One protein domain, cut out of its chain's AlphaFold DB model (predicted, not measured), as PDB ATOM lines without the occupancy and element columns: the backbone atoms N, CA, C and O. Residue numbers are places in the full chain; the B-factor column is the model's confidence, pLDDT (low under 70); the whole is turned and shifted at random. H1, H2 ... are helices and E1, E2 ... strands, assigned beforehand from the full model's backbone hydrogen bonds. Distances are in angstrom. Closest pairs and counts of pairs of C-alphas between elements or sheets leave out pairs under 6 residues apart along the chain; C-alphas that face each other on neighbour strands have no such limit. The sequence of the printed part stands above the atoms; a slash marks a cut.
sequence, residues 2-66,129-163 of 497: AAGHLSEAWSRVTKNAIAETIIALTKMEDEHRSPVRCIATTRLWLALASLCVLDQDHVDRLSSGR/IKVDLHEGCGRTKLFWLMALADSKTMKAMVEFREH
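What this domain is: This is residues 2 to 66 and 129 to 163 of the 497 residues of the protein "RING-type domain-containing protein" of Electrophorus electricus (UniProt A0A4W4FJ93). Picture a sheet of four strands with helices over one face and the other face bare. H3 packs on the sheet, H4 runs along its edge strand E1, and the long helix H1 packs with its later part on H3 at a steep tilt, while the short H2 only grazes the sheet, near Phe 160 of E4. The printed part has 100 residues, with H1, H2, H3 and H4 followed by E1, E2, E3 and E4; 63 of these residues are in named elements, and the class is mixed, helices and strands. The strands stand in the order E1, E2, E3, E4 and are all antiparallel, a meander in which each strand is the antiparallel neighbour of the one before; with H1 and H3 on one face, sheet and helices make two layers. The whole is compact, with a radius of gyration of the C-alphas of 13.4 A and spans of 42 by 29 by 23 A.

How they stand to each other: Begin with H1, residues 8 to 26, and look for H3, residues 42 to 51: they touch at Ile 22 and Ala 47, whose C-alphas are their closest, 4.7 A apart. Their lines stand at a steep tilt of 54 degrees, opposite ways, and H1 touches H3 with residues 18 to 25 alone. With residues 15 to 19 alone, H1 only just touches H4, residues 56 to 63, with 3 pairs of C-alphas within 8 A; the closest are those of Ala 19 and His 58, 6.6 A apart. H2, residues 35 to 39, is close to H3 but not clearly touching it, the closest C-alphas being those of Cys 38 and Leu 44 at 6.7 A. Next find the strands E1, residues 130 to 134, E2, 137 to 141, E3, 145 to 150, and E4, 156 to 160. H3 is on the sheet at a height of 9.4 A, over E3 and only just over E4 with 3 C-alphas, and runs slantwise to the strands, at 39 degrees to E3 on the local plane. H4 lies on the same face at a height of 6.4 A, only just over E1 with 3 C-alphas, and runs along it at 4 degrees on the local plane. Across the hairpin E1 and E2, N 132 and O 139 are 2.9 A apart; across the hairpin E2 and E3, N 140 and O 147 are 2.8 A apart; across the hairpin E3 and E4, N 146 and O 159 are 2.8 A apart, each within hydrogen-bond range. In H2, H3 and H4 every O i to N i+4 pair is within hydrogen-bond range, and in H1 13 of 15 are.

Where its parts are: Find C-alpha 8 at (5.586, 5.782, 37.968); from there H1 runs 27.8 A to C-alpha 26 at (-6.925, -16.365, 26.701). H2 follows at residues 35 to 39, 6.2 A long, then H3 at 42 to 51, 14.3 A, and H4 at 56 to 63, 10.6 A. Beyond the cut, E1 at 130 to 134 measures 12.9 A, E2 at 137 to 141 13.0 A, E3 at 145 to 150 17.0 A, and E4 at 156 to 160 13.3 A, ending at C-alpha 160, (-1.322, -23.850, 16.987).

The domain as a whole: The two C-alphas farthest apart are those of Ser 7 and His 163, 44.3 A. Residues 67 to 128 are not printed, and C-alphas 66 and 129 stand 10.5 A apart across this cut, which lies in the link from H4 to E1. Of the links that are printed whole, H1 to H2 is short and the others are tight. The mean pLDDT of the printed part is 82.2; look for values under 70 at residue 2, residues 63 to 66 and residues 162 to 163.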
ATOM      1  N   ALA A   2       7.765   1.269  30.464       67.31
ATOM      2  CA  ALA A   2       7.489   0.291  31.528       67.31
ATOM      3  C   ALA A   2       8.478   0.341  32.716       67.31
ATOM      4  O   ALA A   2       8.050   0.227  33.859       67.31
ATOM      5  N   ALA A   3       9.762   0.633  32.480       71.31
ATOM      6  CA  ALA A   3      10.800   0.724  33.521       71.31
ATOM      7  C   ALA A   3      10.724   1.967  34.445       71.31
ATOM      8  O   ALA A   3      11.635   2.214  35.226       71.31
ATOM      9  N   GLY A   4       9.684   2.804  34.340       70.50
ATOM     10  CA  GLY A   4       9.499   3.942  35.257       70.50
ATOM     11  C   GLY A   4      10.390   5.159  35.007       70.50
ATOM     12  O   GLY A   4      10.208   6.171  35.668       70.50
ATOM     13  N   HIS A   5      11.269   5.126  34.001       78.88
ATOM     14  CA  HIS A   5      12.136   6.260  33.649       78.88
ATOM     15  C   HIS A   5      11.395   7.536  33.209       78.88
ATOM     16  O   HIS A   5      12.004   8.598  33.178       78.88
ATOM     17  N   LEU A   6      10.112   7.434  32.835       80.75
ATOM     18  CA  LEU A   6       9.291   8.591  32.456       80.75
ATOM     19  C   LEU A   6       8.467   9.098  33.652       80.75
ATOM     20  O   LEU A   6       8.586  10.251  34.049       80.75
ATOM     21  N   SER A   7       7.642   8.225  34.236       85.88
ATOM     22  CA  SER A   7       7.012   8.402  35.548       85.88
ATOM     23  C   SER A   7       6.464   7.065  36.055       85.88
ATOM     24  O   SER A   7       6.222   6.141  35.269       85.88
ATOM     25  N   GLU A   8       6.214   6.963  37.360       82.38
ATOM     26  CA  GLU A   8       5.586   5.782  37.968       82.38
ATOM     27  C   GLU A   8       4.158   5.554  37.438       82.38
ATOM     28  O   GLU A   8       3.768   4.427  37.126       82.38
ATOM     29  N   ALA A   9       3.395   6.635  37.233       78.94
ATOM     30  CA  ALA A   9       2.054   6.568  36.657       78.94
ATOM     31  C   ALA A   9       2.073   5.979  35.235       78.94
ATOM     32  O   ALA A   9       1.288   5.079  34.932       78.94
ATOM     33  N   TRP A  10       3.006   6.426  34.387       84.31
ATOM     34  CA  TRP A  10       3.172   5.885  33.035       84.31
ATOM     35  C   TRP A  10       3.683   4.447  33.037       84.31
ATOM     36  O   TRP A  10       3.233   3.653  32.210       84.31
ATOM     37  N   SER A  11       4.568   4.083  33.969       79.75
ATOM     38  CA  SER A  11       4.989   2.690  34.156       79.75
ATOM     39  C   SER A  11       3.792   1.789  34.440       79.75
ATOM     40  O   SER A  11       3.599   0.801  33.734       79.75
ATOM     41  N   ARG A  12       2.930   2.168  35.393       77.12
ATOM     42  CA  ARG A  12       1.735   1.392  35.751       77.12
ATOM     43  C   ARG A  12       0.761   1.242  34.583       77.12
ATOM     44  O   ARG A  12       0.313   0.131  34.318       77.12
ATOM     45  N   VAL A  13       0.457   2.332  33.873       82.81
ATOM     46  CA  VAL A  13      -0.432   2.301  32.695       82.81
ATOM     47  C   VAL A  13       0.139   1.391  31.607       82.81
ATOM     48  O   VAL A  13      -0.573   0.539  31.086       82.81
ATOM     49  N   THR A  14       1.436   1.523  31.315       83.75
ATOM     50  CA  THR A  14       2.110   0.703  30.297       83.75
ATOM     51  C   THR A  14       2.090  -0.777  30.679       83.75
ATOM     52  O   THR A  14       1.743  -1.612  29.851       83.75
ATOM     53  N   LYS A  15       2.415  -1.104  31.938       82.12
ATOM     54  CA  LYS A  15       2.435  -2.488  32.426       82.12
ATOM     55  C   LYS A  15       1.051  -3.142  32.371       82.12
ATOM     56  O   LYS A  15       0.917  -4.287  31.949       82.12
ATOM     57  N   ASN A  16       0.005  -2.401  32.739       79.88
ATOM     58  CA  ASN A  16      -1.369  -2.892  32.644       79.88
ATOM     59  C   ASN A  16      -1.784  -3.139  31.189       79.88
ATOM     60  O   ASN A  16      -2.330  -4.197  30.898       79.88
ATOM     61  N   ALA A  17      -1.467  -2.219  30.274       85.50
ATOM     62  CA  ALA A  17      -1.787  -2.383  28.857       85.50
ATOM     63  C   ALA A  17      -1.101  -3.618  28.240       85.50
ATOM     64  O   ALA A  17      -1.740  -4.365  27.507       85.50
ATOM     65  N   ILE A  18       0.176  -3.863  28.572       87.19
ATOM     66  CA  ILE A  18       0.924  -5.058  28.132       87.19
ATOM     67  C   ILE A  18       0.284  -6.341  28.681       87.19
ATOM     68  O   ILE A  18       0.139  -7.322  27.959       87.19
ATOM     69  N   ALA A  19      -0.111  -6.351  29.955       83.62
ATOM     70  CA  ALA A  19      -0.773  -7.508  30.548       83.62
ATOM     71  C   ALA A  19      -2.153  -7.772  29.919       83.62
ATOM     72  O   ALA A  19      -2.491  -8.918  29.631       83.62
ATOM     73  N   GLU A  20      -2.948  -6.727  29.672       83.88
ATOM     74  CA  GLU A  20      -4.299  -6.840  29.114       83.88
ATOM     75  C   GLU A  20      -4.317  -7.434  27.706       83.88
ATOM     76  O   GLU A  20      -5.167  -8.276  27.417       83.88
ATOM     77  N   THR A  21      -3.383  -7.046  26.837       88.31
ATOM     78  CA  THR A  21      -3.273  -7.591  25.474       88.31
ATOM     79  C   THR A  21      -2.870  -9.065  25.481       88.31
ATOM     80  O   THR A  21      -3.417  -9.844  24.700       88.31
ATOM     81  N   ILE A  22      -1.973  -9.478  26.383       86.44
ATOM     82  CA  ILE A  22      -1.568 -10.882  26.543       86.44
ATOM     83  C   ILE A  22      -2.728 -11.713  27.115       86.44
ATOM     84  O   ILE A  22      -3.049 -12.775  26.581       86.44
ATOM     85  N   ILE A  23      -3.423 -11.208  28.140       82.44
ATOM     86  CA  ILE A  23      -4.620 -11.853  28.709       82.44
ATOM     87  C   ILE A  23      -5.757 -11.912  27.681       82.44
ATOM     88  O   ILE A  23      -6.517 -12.875  27.660       82.44
ATOM     89  N   ALA A  24      -5.901 -10.925  26.795       84.06
ATOM     90  CA  ALA A  24      -6.943 -10.943  25.769       84.06
ATOM     91  C   ALA A  24      -6.845 -12.169  24.841       84.06
ATOM     92  O   ALA A  24      -7.863 -12.579  24.273       84.06
ATOM     93  N   LEU A  25      -5.659 -12.781  24.730       84.81
ATOM     94  CA  LEU A  25      -5.440 -14.016  23.983       84.81
ATOM     95  C   LEU A  25      -6.100 -15.237  24.651       84.81
ATOM     96  O   LEU A  25      -6.592 -16.111  23.940       84.81
ATOM     97  N   THR A  26      -6.204 -15.283  25.988       78.06
ATOM     98  CA  THR A  26      -6.925 -16.365  26.701       78.06
ATOM     99  C   THR A  26      -8.426 -16.315  26.433       78.06
ATOM    100  O   THR A  26      -9.093 -17.343  26.361       78.06
ATOM    101  N   LYS A  27      -8.957 -15.106  26.213       80.31
ATOM    102  CA  LYS A  27     -10.380 -14.828  25.966       80.31
ATOM    103  C   LYS A  27     -10.764 -14.901  24.483       80.31
ATOM    104  O   LYS A  27     -11.795 -14.358  24.084       80.31
ATOM    105  N   MET A  28      -9.920 -15.501  23.644       82.75
ATOM    106  CA  MET A  28     -10.240 -15.782  22.243       82.75
ATOM    107  C   MET A  28     -11.340 -16.841  22.162       82.75
ATOM    108  O   MET A  28     -11.212 -17.905  22.771       82.75
ATOM    109  N   GLU A  29     -12.398 -16.553  21.406       83.06
ATOM    110  CA  GLU A  29     -13.503 -17.485  21.147       83.06
ATOM    111  C   GLU A  29     -13.031 -18.655  20.275       83.06
ATOM    112  O   GLU A  29     -12.149 -18.481  19.431       83.06
ATOM    113  N   ASP A  30     -13.630 -19.837  20.450       80.19
ATOM    114  CA  ASP A  30     -13.216 -21.079  19.774       80.19
ATOM    115  C   ASP A  30     -13.164 -20.949  18.248       80.19
ATOM    116  O   ASP A  30     -12.238 -21.440  17.600       80.19
ATOM    117  N   GLU A  31     -14.103 -20.203  17.667       82.56
ATOM    118  CA  GLU A  31     -14.175 -19.956  16.228       82.56
ATOM    119  C   GLU A  31     -12.941 -19.235  15.670       82.56
ATOM    120  O   GLU A  31     -12.635 -19.372  14.482       82.56
ATOM    121  N   HIS A  32     -12.224 -18.489  16.513       84.06
ATOM    122  CA  HIS A  32     -11.023 -17.737  16.162       84.06
ATOM    123  C   HIS A  32      -9.723 -18.464  16.525       84.06
ATOM    124  O   HIS A  32      -8.653 -17.946  16.217       84.06
ATOM    125  N   ARG A  33      -9.783 -19.660  17.130       84.25
ATOM    126  CA  ARG A  33      -8.594 -20.432  17.545       84.25
ATOM    127  C   ARG A  33      -7.920 -21.207  16.405       84.25
ATOM    128  O   ARG A  33      -6.829 -21.736  16.587       84.25
ATOM    129  N   SER A  34      -8.526 -21.248  15.216       84.38
ATOM    130  CA  SER A  34      -7.898 -21.835  14.021       84.38
ATOM    131  C   SER A  34      -6.807 -20.919  13.439       84.38
ATOM    132  O   SER A  34      -6.984 -19.697  13.470       84.38
ATOM    133  N   PRO A  35      -5.723 -21.458  12.839       85.56
ATOM    134  CA  PRO A  35      -4.603 -20.653  12.340       85.56
ATOM    135  C   PRO A  35      -5.029 -19.508  11.413       85.56
ATOM    136  O   PRO A  35      -4.694 -18.348  11.642       85.56
ATOM    137  N   VAL A  36      -5.850 -19.825  10.406       87.44
ATOM    138  CA  VAL A  36      -6.305 -18.873   9.380       87.44
ATOM    139  C   VAL A  36      -7.106 -17.721   9.991       87.44
ATOM    140  O   VAL A  36      -6.937 -16.570   9.598       87.44
ATOM    141  N   ARG A  37      -7.973 -18.012  10.967       88.94
ATOM    142  CA  ARG A  37      -8.824 -16.993  11.593       88.94
ATOM    143  C   ARG A  37      -8.085 -16.216  12.675       88.94
ATOM    144  O   ARG A  37      -8.289 -15.012  12.774       88.94
ATOM    145  N   CYS A  38      -7.216 -16.872  13.441       89.88
ATOM    146  CA  CYS A  38      -6.449 -16.254  14.519       89.88
ATOM    147  C   CYS A  38      -5.497 -15.177  13.990       89.88
ATOM    148  O   CYS A  38      -5.451 -14.074  14.533       89.88
ATOM    149  N   ILE A  39      -4.802 -15.459  12.879       91.62
ATOM    150  CA  ILE A  39      -3.864 -14.517  12.243       91.62
ATOM    151  C   ILE A  39      -4.574 -13.246  11.755       91.62
ATOM    152  O   ILE A  39      -3.980 -12.170  11.753       91.62
ATOM    153  N   ALA A  40      -5.857 -13.334  11.399       91.50
ATOM    154  CA  ALA A  40      -6.653 -12.171  11.013       91.50
ATOM    155  C   ALA A  40      -7.100 -11.304  12.210       91.50
ATOM    156  O   ALA A  40      -7.670 -10.232  12.008       91.50
ATOM    157  N   THR A  41      -6.872 -11.736  13.456       92.06
ATOM    158  CA  THR A  41      -7.326 -11.001  14.645       92.06
ATOM    159  C   THR A  41      -6.299  -9.985  15.135       92.06
ATOM    160  O   THR A  41      -5.122 -10.288  15.321       92.06
ATOM    161  N   THR A  42      -6.764  -8.783  15.483       92.44
ATOM    162  CA  THR A  42      -5.929  -7.762  16.139       92.44
ATOM    163  C   THR A  42      -5.400  -8.232  17.497       92.44
ATOM    164  O   THR A  42      -4.314  -7.834  17.908       92.44
ATOM    165  N   ARG A  43      -6.145  -9.106  18.192       91.69
ATOM    166  CA  ARG A  43      -5.770  -9.633  19.514       91.69
ATOM    167  C   ARG A  43      -4.447 -10.398  19.470       91.69
ATOM    168  O   ARG A  43      -3.606 -10.159  20.332       91.69
ATOM    169  N   LEU A  44      -4.236 -11.245  18.457       93.19
ATOM    170  CA  LEU A  44      -2.975 -11.970  18.288       93.19
ATOM    171  C   LEU A  44      -1.799 -11.006  18.090       93.19
ATOM    172  O   LEU A  44      -0.800 -11.100  18.794       93.19
ATOM    173  N   TRP A  45      -1.926 -10.055  17.163       94.50
ATOM    174  CA  TRP A  45      -0.843  -9.123  16.839       94.50
ATOM    175  C   TRP A  45      -0.482  -8.199  18.002       94.50
ATOM    176  O   TRP A  45       0.699  -7.950  18.238       94.50
ATOM    177  N   LEU A  46      -1.477  -7.736  18.763       93.81
ATOM    178  CA  LEU A  46      -1.229  -6.974  19.984       93.81
ATOM    179  C   LEU A  46      -0.521  -7.826  21.039       93.81
ATOM    180  O   LEU A  46       0.434  -7.346  21.639       93.81
ATOM    181  N   ALA A  47      -0.926  -9.085  21.227       93.00
ATOM    182  CA  ALA A  47      -0.239  -9.992  22.143       93.00
ATOM    183  C   ALA A  47       1.225 -10.220  21.723       93.00
ATOM    184  O   ALA A  47       2.117 -10.090  22.556       93.00
ATOM    185  N   LEU A  48       1.496 -10.470  20.435       93.62
ATOM    186  CA  LEU A  48       2.860 -10.635  19.913       93.62
ATOM    187  C   LEU A  48       3.718  -9.380  20.106       93.62
ATOM    188  O   LEU A  48       4.853  -9.476  20.569       93.62
ATOM    189  N   ALA A  49       3.171  -8.198  19.814       93.00
ATOM    190  CA  ALA A  49       3.861  -6.934  20.058       93.00
ATOM    191  C   ALA A  49       4.156  -6.728  21.552       93.00
ATOM    192  O   ALA A  49       5.228  -6.244  21.913       93.00
ATOM    193  N   SER A  50       3.232  -7.129  22.428       92.69
ATOM    194  CA  SER A  50       3.413  -7.073  23.877       92.69
ATOM    195  C   SER A  50       4.472  -8.052  24.387       92.69
ATOM    196  O   SER A  50       5.213  -7.690  25.297       92.69
ATOM    197  N   LEU A  51       4.625  -9.229  23.771       92.00
ATOM    198  CA  LEU A  51       5.720 -10.158  24.084       92.00
ATOM    199  C   LEU A  51       7.104  -9.565  23.762       92.00
ATOM    200  O   LEU A  51       8.053  -9.828  24.494       92.00
ATOM    201  N   CYS A  52       7.227  -8.708  22.739       90.75
ATOM    202  CA  CYS A  52       8.487  -8.011  22.432       90.75
ATOM    203  C   CYS A  52       8.902  -6.979  23.494       90.75
ATOM    204  O   CYS A  52      10.057  -6.558  23.516       90.75
ATOM    205  N   VAL A  53       7.975  -6.526  24.341       90.25
ATOM    206  CA  VAL A  53       8.217  -5.501  25.376       90.25
ATOM    207  C   VAL A  53       7.902  -6.011  26.783       90.25
ATOM    208  O   VAL A  53       7.687  -5.218  27.704       90.25
ATOM    209  N   LEU A  54       7.855  -7.336  26.936       86.94
ATOM    210  CA  LEU A  54       7.624  -8.008  28.203       86.94
ATOM    211  C   LEU A  54       8.748  -7.675  29.202       86.94
ATOM    212  O   LEU A  54       9.888  -7.413  28.829       86.94
ATOM    213  N   ASP A  55       8.408  -7.698  30.486       83.69
ATOM    214  CA  ASP A  55       9.307  -7.402  31.607       83.69
ATOM    215  C   ASP A  55       9.054  -8.439  32.707       83.69
ATOM    216  O   ASP A  55       7.969  -9.027  32.734       83.69
ATOM    217  N   GLN A  56      10.014  -8.649  33.609       80.31
ATOM    218  CA  GLN A  56       9.945  -9.704  34.628       80.31
ATOM    219  C   GLN A  56       8.700  -9.566  35.519       80.31
ATOM    220  O   GLN A  56       8.008 -10.546  35.781       80.31
ATOM    221  N   ASP A  57       8.320  -8.332  35.866       77.94
ATOM    222  CA  ASP A  57       7.093  -8.039  36.614       77.94
ATOM    223  C   ASP A  57       5.818  -8.585  35.941       77.94
ATOM    224  O   ASP A  57       4.834  -8.878  36.621       77.94
ATOM    225  N   HIS A  58       5.788  -8.673  34.605       81.50
ATOM    226  CA  HIS A  58       4.650  -9.248  33.885       81.50
ATOM    227  C   HIS A  58       4.630 -10.766  34.013       81.50
ATOM    228  O   HIS A  58       3.557 -11.321  34.231       81.50
ATOM    229  N   VAL A  59       5.792 -11.417  33.902       79.19
ATOM    230  CA  VAL A  59       5.943 -12.871  34.068       79.19
ATOM    231  C   VAL A  59       5.420 -13.281  35.438       79.19
ATOM    232  O   VAL A  59       4.506 -14.096  35.534       79.19
ATOM    233  N   ASP A  60       5.895 -12.613  36.489       75.06
ATOM    234  CA  ASP A  60       5.510 -12.923  37.863       75.06
ATOM    235  C   ASP A  60       4.001 -12.726  38.094       75.06
ATOM    236  O   ASP A  60       3.378 -13.478  38.840       75.06
ATOM    237  N   ARG A  61       3.370 -11.740  37.442       72.19
ATOM    238  CA  ARG A  61       1.932 -11.452  37.606       72.19
ATOM    239  C   ARG A  61       1.014 -12.327  36.759       72.19
ATOM    240  O   ARG A  61      -0.093 -12.615  37.207       72.19
ATOM    241  N   LEU A  62       1.425 -12.665  35.540       73.38
ATOM    242  CA  LEU A  62       0.608 -13.403  34.572       73.38
ATOM    243  C   LEU A  62       0.727 -14.915  34.761       73.38
ATOM    244  O   LEU A  62      -0.260 -15.616  34.560       73.38
ATOM    245  N   SER A  63       1.897 -15.401  35.179       64.62
ATOM    246  CA  SER A  63       2.165 -16.834  35.370       64.62
ATOM    247  C   SER A  63       1.833 -17.330  36.772       64.62
ATOM    248  O   SER A  63       1.635 -18.527  36.969       64.62
ATOM    249  N   SER A  64       1.718 -16.426  37.749       51.53
ATOM    250  CA  SER A  64       1.164 -16.750  39.064       51.53
ATOM    251  C   SER A  64      -0.350 -16.870  38.941       51.53
ATOM    252  O   SER A  64      -1.037 -15.857  38.814       51.53
ATOM    253  N   GLY A  65      -0.867 -18.099  38.972       50.31
ATOM    254  CA  GLY A  65      -2.288 -18.431  38.849       50.31
ATOM    255  C   GLY A  65      -3.186 -17.706  39.856       50.31
ATOM    256  O   GLY A  65      -3.600 -18.268  40.866       50.31
ATOM    257  N   ARG A  66      -3.541 -16.448  39.586       46.28
ATOM    258  CA  ARG A  66      -4.621 -15.757  40.288       46.28
ATOM    259  C   ARG A  66      -5.940 -16.237  39.700       46.28
ATOM    260  O   ARG A  66      -6.395 -15.741  38.672       46.28
ATOM    261  N   ILE A 129      -2.839 -19.221  31.480       72.31
ATOM    262  CA  ILE A 129      -1.773 -18.673  30.642       72.31
ATOM    263  C   ILE A 129      -0.432 -18.815  31.354       72.31
ATOM    264  O   ILE A 129      -0.274 -18.371  32.488       72.31
ATOM    265  N   LYS A 130       0.550 -19.416  30.682       80.25
ATOM    266  CA  LYS A 130       1.939 -19.410  31.151       80.25
ATOM    267  C   LYS A 130       2.720 -18.416  30.322       80.25
ATOM    268  O   LYS A 130       2.848 -18.602  29.115       80.25
ATOM    269  N   VAL A 131       3.216 -17.369  30.963       83.94
ATOM    270  CA  VAL A 131       4.051 -16.339  30.345       83.94
ATOM    271  C   VAL A 131       5.484 -16.504  30.840       83.94
ATOM    272  O   VAL A 131       5.713 -16.758  32.016       83.94
ATOM    273  N   ASP A 132       6.458 -16.370  29.956       83.31
ATOM    274  CA  ASP A 132       7.866 -16.477  30.330       83.31
ATOM    275  C   ASP A 132       8.702 -15.439  29.581       83.31
ATOM    276  O   ASP A 132       8.312 -14.962  28.510       83.31
ATOM    277  N   LEU A 133       9.844 -15.073  30.153       82.88
ATOM    278  CA  LEU A 133      10.815 -14.172  29.554       82.88
ATOM    279  C   LEU A 133      12.203 -14.793  29.651       82.88
ATOM    280  O   LEU A 133      12.807 -14.814  30.720       82.88
ATOM    281  N   HIS A 134      12.745 -15.221  28.512       76.06
ATOM    282  CA  HIS A 134      14.068 -15.839  28.469       76.06
ATOM    283  C   HIS A 134      14.979 -15.119  27.472       76.06
ATOM    284  O   HIS A 134      14.674 -15.048  26.283       76.06
ATOM    285  N   GLU A 135      16.075 -14.525  27.962       74.38
ATOM    286  CA  GLU A 135      17.096 -13.818  27.157       74.38
ATOM    287  C   GLU A 135      16.532 -12.750  26.182       74.38
ATOM    288  O   GLU A 135      17.113 -12.461  25.133       74.38
ATOM    289  N   GLY A 136      15.412 -12.112  26.546       75.56
ATOM    290  CA  GLY A 136      14.733 -11.095  25.727       75.56
ATOM    291  C   GLY A 136      13.689 -11.647  24.748       75.56
ATOM    292  O   GLY A 136      13.151 -10.879  23.946       75.56
ATOM    293  N   CYS A 137      13.393 -12.947  24.827       83.88
ATOM    294  CA  CYS A 137      12.292 -13.601  24.138       83.88
ATOM    295  C   CYS A 137      11.098 -13.747  25.086       83.88
ATOM    296  O   CYS A 137      11.155 -14.519  26.046       83.88
ATOM    297  N   GLY A 138      10.027 -12.999  24.818       88.75
ATOM    298  CA  GLY A 138       8.759 -13.145  25.522       88.75
ATOM    299  C   GLY A 138       7.987 -14.332  24.962       88.75
ATOM    300  O   GLY A 138       7.838 -14.461  23.745       88.75
ATOM    301  N   ARG A 139       7.481 -15.193  25.842       89.00
ATOM    302  CA  ARG A 139       6.723 -16.395  25.488       89.00
ATOM    303  C   ARG A 139       5.387 -16.409  26.190       89.00
ATOM    304  O   ARG A 139       5.272 -15.974  27.330       89.00
ATOM    305  N   THR A 140       4.391 -16.957  25.518       88.12
ATOM    306  CA  THR A 140       3.110 -17.301  26.116       88.12
ATOM    307  C   THR A 140       2.647 -18.663  25.623       88.12
ATOM    308  O   THR A 140       2.759 -18.989  24.439       88.12
ATOM    309  N   LYS A 141       2.142 -19.476  26.543       84.75
ATOM    310  CA  LYS A 141       1.671 -20.833  26.293       84.75
ATOM    311  C   LYS A 141       0.258 -20.964  26.840       84.75
ATOM    312  O   LYS A 141       0.017 -20.790  28.033       84.75
ATOM    313  N   LEU A 142      -0.652 -21.269  25.927       82.12
ATOM    314  CA  LEU A 142      -2.036 -21.668  26.143       82.12
ATOM    315  C   LEU A 142      -2.182 -23.139  25.748       82.12
ATOM    316  O   LEU A 142      -1.324 -23.705  25.064       82.12
ATOM    317  N   PHE A 143      -3.297 -23.762  26.120       76.31
ATOM    318  CA  PHE A 143      -3.542 -25.155  25.747       76.31
ATOM    319  C   PHE A 143      -3.600 -25.374  24.219       76.31
ATOM    320  O   PHE A 143      -3.168 -26.419  23.741       76.31
ATOM    321  N   TRP A 144      -4.090 -24.386  23.457       77.19
ATOM    322  CA  TRP A 144      -4.281 -24.447  21.999       77.19
ATOM    323  C   TRP A 144      -3.246 -23.644  21.200       77.19
ATOM    324  O   TRP A 144      -3.243 -23.704  19.972       77.19
ATOM    325  N   LEU A 145      -2.384 -22.868  21.861       86.31
ATOM    326  CA  LEU A 145      -1.467 -21.952  21.186       86.31
ATOM    327  C   LEU A 145      -0.196 -21.739  21.998       86.31
ATOM    328  O   LEU A 145      -0.245 -21.490  23.198       86.31
ATOM    329  N   MET A 146       0.943 -21.767  21.321       86.12
ATOM    330  CA  MET A 146       2.210 -21.278  21.841       86.12
ATOM    331  C   MET A 146       2.660 -20.112  20.969       86.12
ATOM    332  O   MET A 146       2.718 -20.235  19.750       86.12
ATOM    333  N   ALA A 147       2.962 -18.974  21.581       89.75
ATOM    334  CA  ALA A 147       3.483 -17.814  20.878       89.75
ATOM    335  C   ALA A 147       4.758 -17.315  21.543       89.75
ATOM    336  O   ALA A 147       4.877 -17.283  22.768       89.75
ATOM    337  N   LEU A 148       5.707 -16.906  20.716       89.75
ATOM    338  CA  LEU A 148       6.990 -16.371  21.142       89.75
ATOM    339  C   LEU A 148       7.398 -15.216  20.246       89.75
ATOM    340  O   LEU A 148       7.162 -15.249  19.039       89.75
ATOM    341  N   ALA A 149       8.009 -14.201  20.844       91.12
ATOM    342  CA  ALA A 149       8.494 -13.032  20.134       91.12
ATOM    343  C   ALA A 149       9.853 -12.595  20.686       91.12
ATOM    344  O   ALA A 149      10.049 -12.510  21.899       91.12
ATOM    345  N   ASP A 150      10.798 -12.330  19.788       86.00
ATOM    346  CA  ASP A 150      12.120 -11.821  20.137       86.00
ATOM    347  C   ASP A 150      12.155 -10.293  20.032       86.00
ATOM    348  O   ASP A 150      11.944  -9.714  18.963       86.00
ATOM    349  N   SER A 151      12.479  -9.638  21.145       86.44
ATOM    350  CA  SER A 151      12.506  -8.173  21.258       86.44
ATOM    351  C   SER A 151      13.554  -7.489  20.372       86.44
ATOM    352  O   SER A 151      13.408  -6.313  20.041       86.44
ATOM    353  N   LYS A 152      14.623  -8.196  19.978       81.25
ATOM    354  CA  LYS A 152      15.743  -7.619  19.211       81.25
ATOM    355  C   LYS A 152      15.534  -7.708  17.707       81.25
ATOM    356  O   LYS A 152      15.864  -6.773  16.983       81.25
ATOM    357  N   THR A 153      15.049  -8.848  17.230       80.00
ATOM    358  CA  THR A 153      14.833  -9.117  15.803       80.00
ATOM    359  C   THR A 153      13.415  -8.796  15.352       80.00
ATOM    360  O   THR A 153      13.174  -8.758  14.148       80.00
ATOM    361  N   MET A 154      12.493  -8.557  16.294       85.50
ATOM    362  CA  MET A 154      11.063  -8.343  16.038       85.50
ATOM    363  C   MET A 154      10.419  -9.498  15.257       85.50
ATOM    364  O   MET A 154       9.416  -9.318  14.569       85.50
ATOM    365  N   LYS A 155      11.007 -10.696  15.358       85.44
ATOM    366  CA  LYS A 155      10.463 -11.928  14.792       85.44
ATOM    367  C   LYS A 155       9.596 -12.617  15.832       85.44
ATOM    368  O   LYS A 155       9.960 -12.682  17.006       85.44
ATOM    369  N   ALA A 156       8.477 -13.164  15.377       87.94
ATOM    370  CA  ALA A 156       7.568 -13.934  16.205       87.94
ATOM    371  C   ALA A 156       7.196 -15.249  15.519       87.94
ATOM    372  O   ALA A 156       7.103 -15.307  14.291       87.94
ATOM    373  N   MET A 157       6.958 -16.284  16.321       86.19
ATOM    374  CA  MET A 157       6.392 -17.552  15.873       86.19
ATOM    375  C   MET A 157       5.135 -17.854  16.683       86.19
ATOM    376  O   MET A 157       5.085 -17.608  17.890       86.19
ATOM    377  N   VAL A 158       4.124 -18.393  16.004       89.50
ATOM    378  CA  VAL A 158       2.883 -18.863  16.616       89.50
ATOM    379  C   VAL A 158       2.655 -20.298  16.171       89.50
ATOM    380  O   VAL A 158       2.504 -20.563  14.981       89.50
ATOM    381  N   GLU A 159       2.627 -21.214  17.130       85.31
ATOM    382  CA  GLU A 159       2.307 -22.620  16.928       85.31
ATOM    383  C   GLU A 159       0.898 -22.895  17.464       85.31
ATOM    384  O   GLU A 159       0.591 -22.613  18.625       85.31
ATOM    385  N   PHE A 160       0.036 -23.455  16.619       85.00
ATOM    386  CA  PHE A 160      -1.322 -23.850  16.987       85.00
ATOM    387  C   PHE A 160      -1.331 -25.335  17.335       85.00
ATOM    388  O   PHE A 160      -0.947 -26.169  16.519       85.00
ATOM    389  N   ARG A 161      -1.775 -25.670  18.546       76.69
ATOM    390  CA  ARG A 161      -1.852 -27.050  19.032       76.69
ATOM    391  C   ARG A 161      -3.205 -27.637  18.656       76.69
ATOM    392  O   ARG A 161      -4.241 -27.071  19.002       76.69
ATOM    393  N   GLU A 162      -3.207 -28.767  17.957       60.81
ATOM    394  CA  GLU A 162      -4.453 -29.442  17.600       60.81
ATOM    395  C   GLU A 162      -5.154 -30.028  18.830       60.81
ATOM    396  O   GLU A 162      -4.542 -30.594  19.738       60.81
ATOM    397  N   HIS A 163      -6.481 -29.922  18.830       48.75
ATOM    398  CA  HIS A 163      -7.372 -30.440  19.862       48.75
ATOM    399  C   HIS A 163      -7.566 -31.964  19.725       48.75
ATOM    400  O   HIS A 163      -8.683 -32.473  19.697       48.75
TER     401      HIS A 163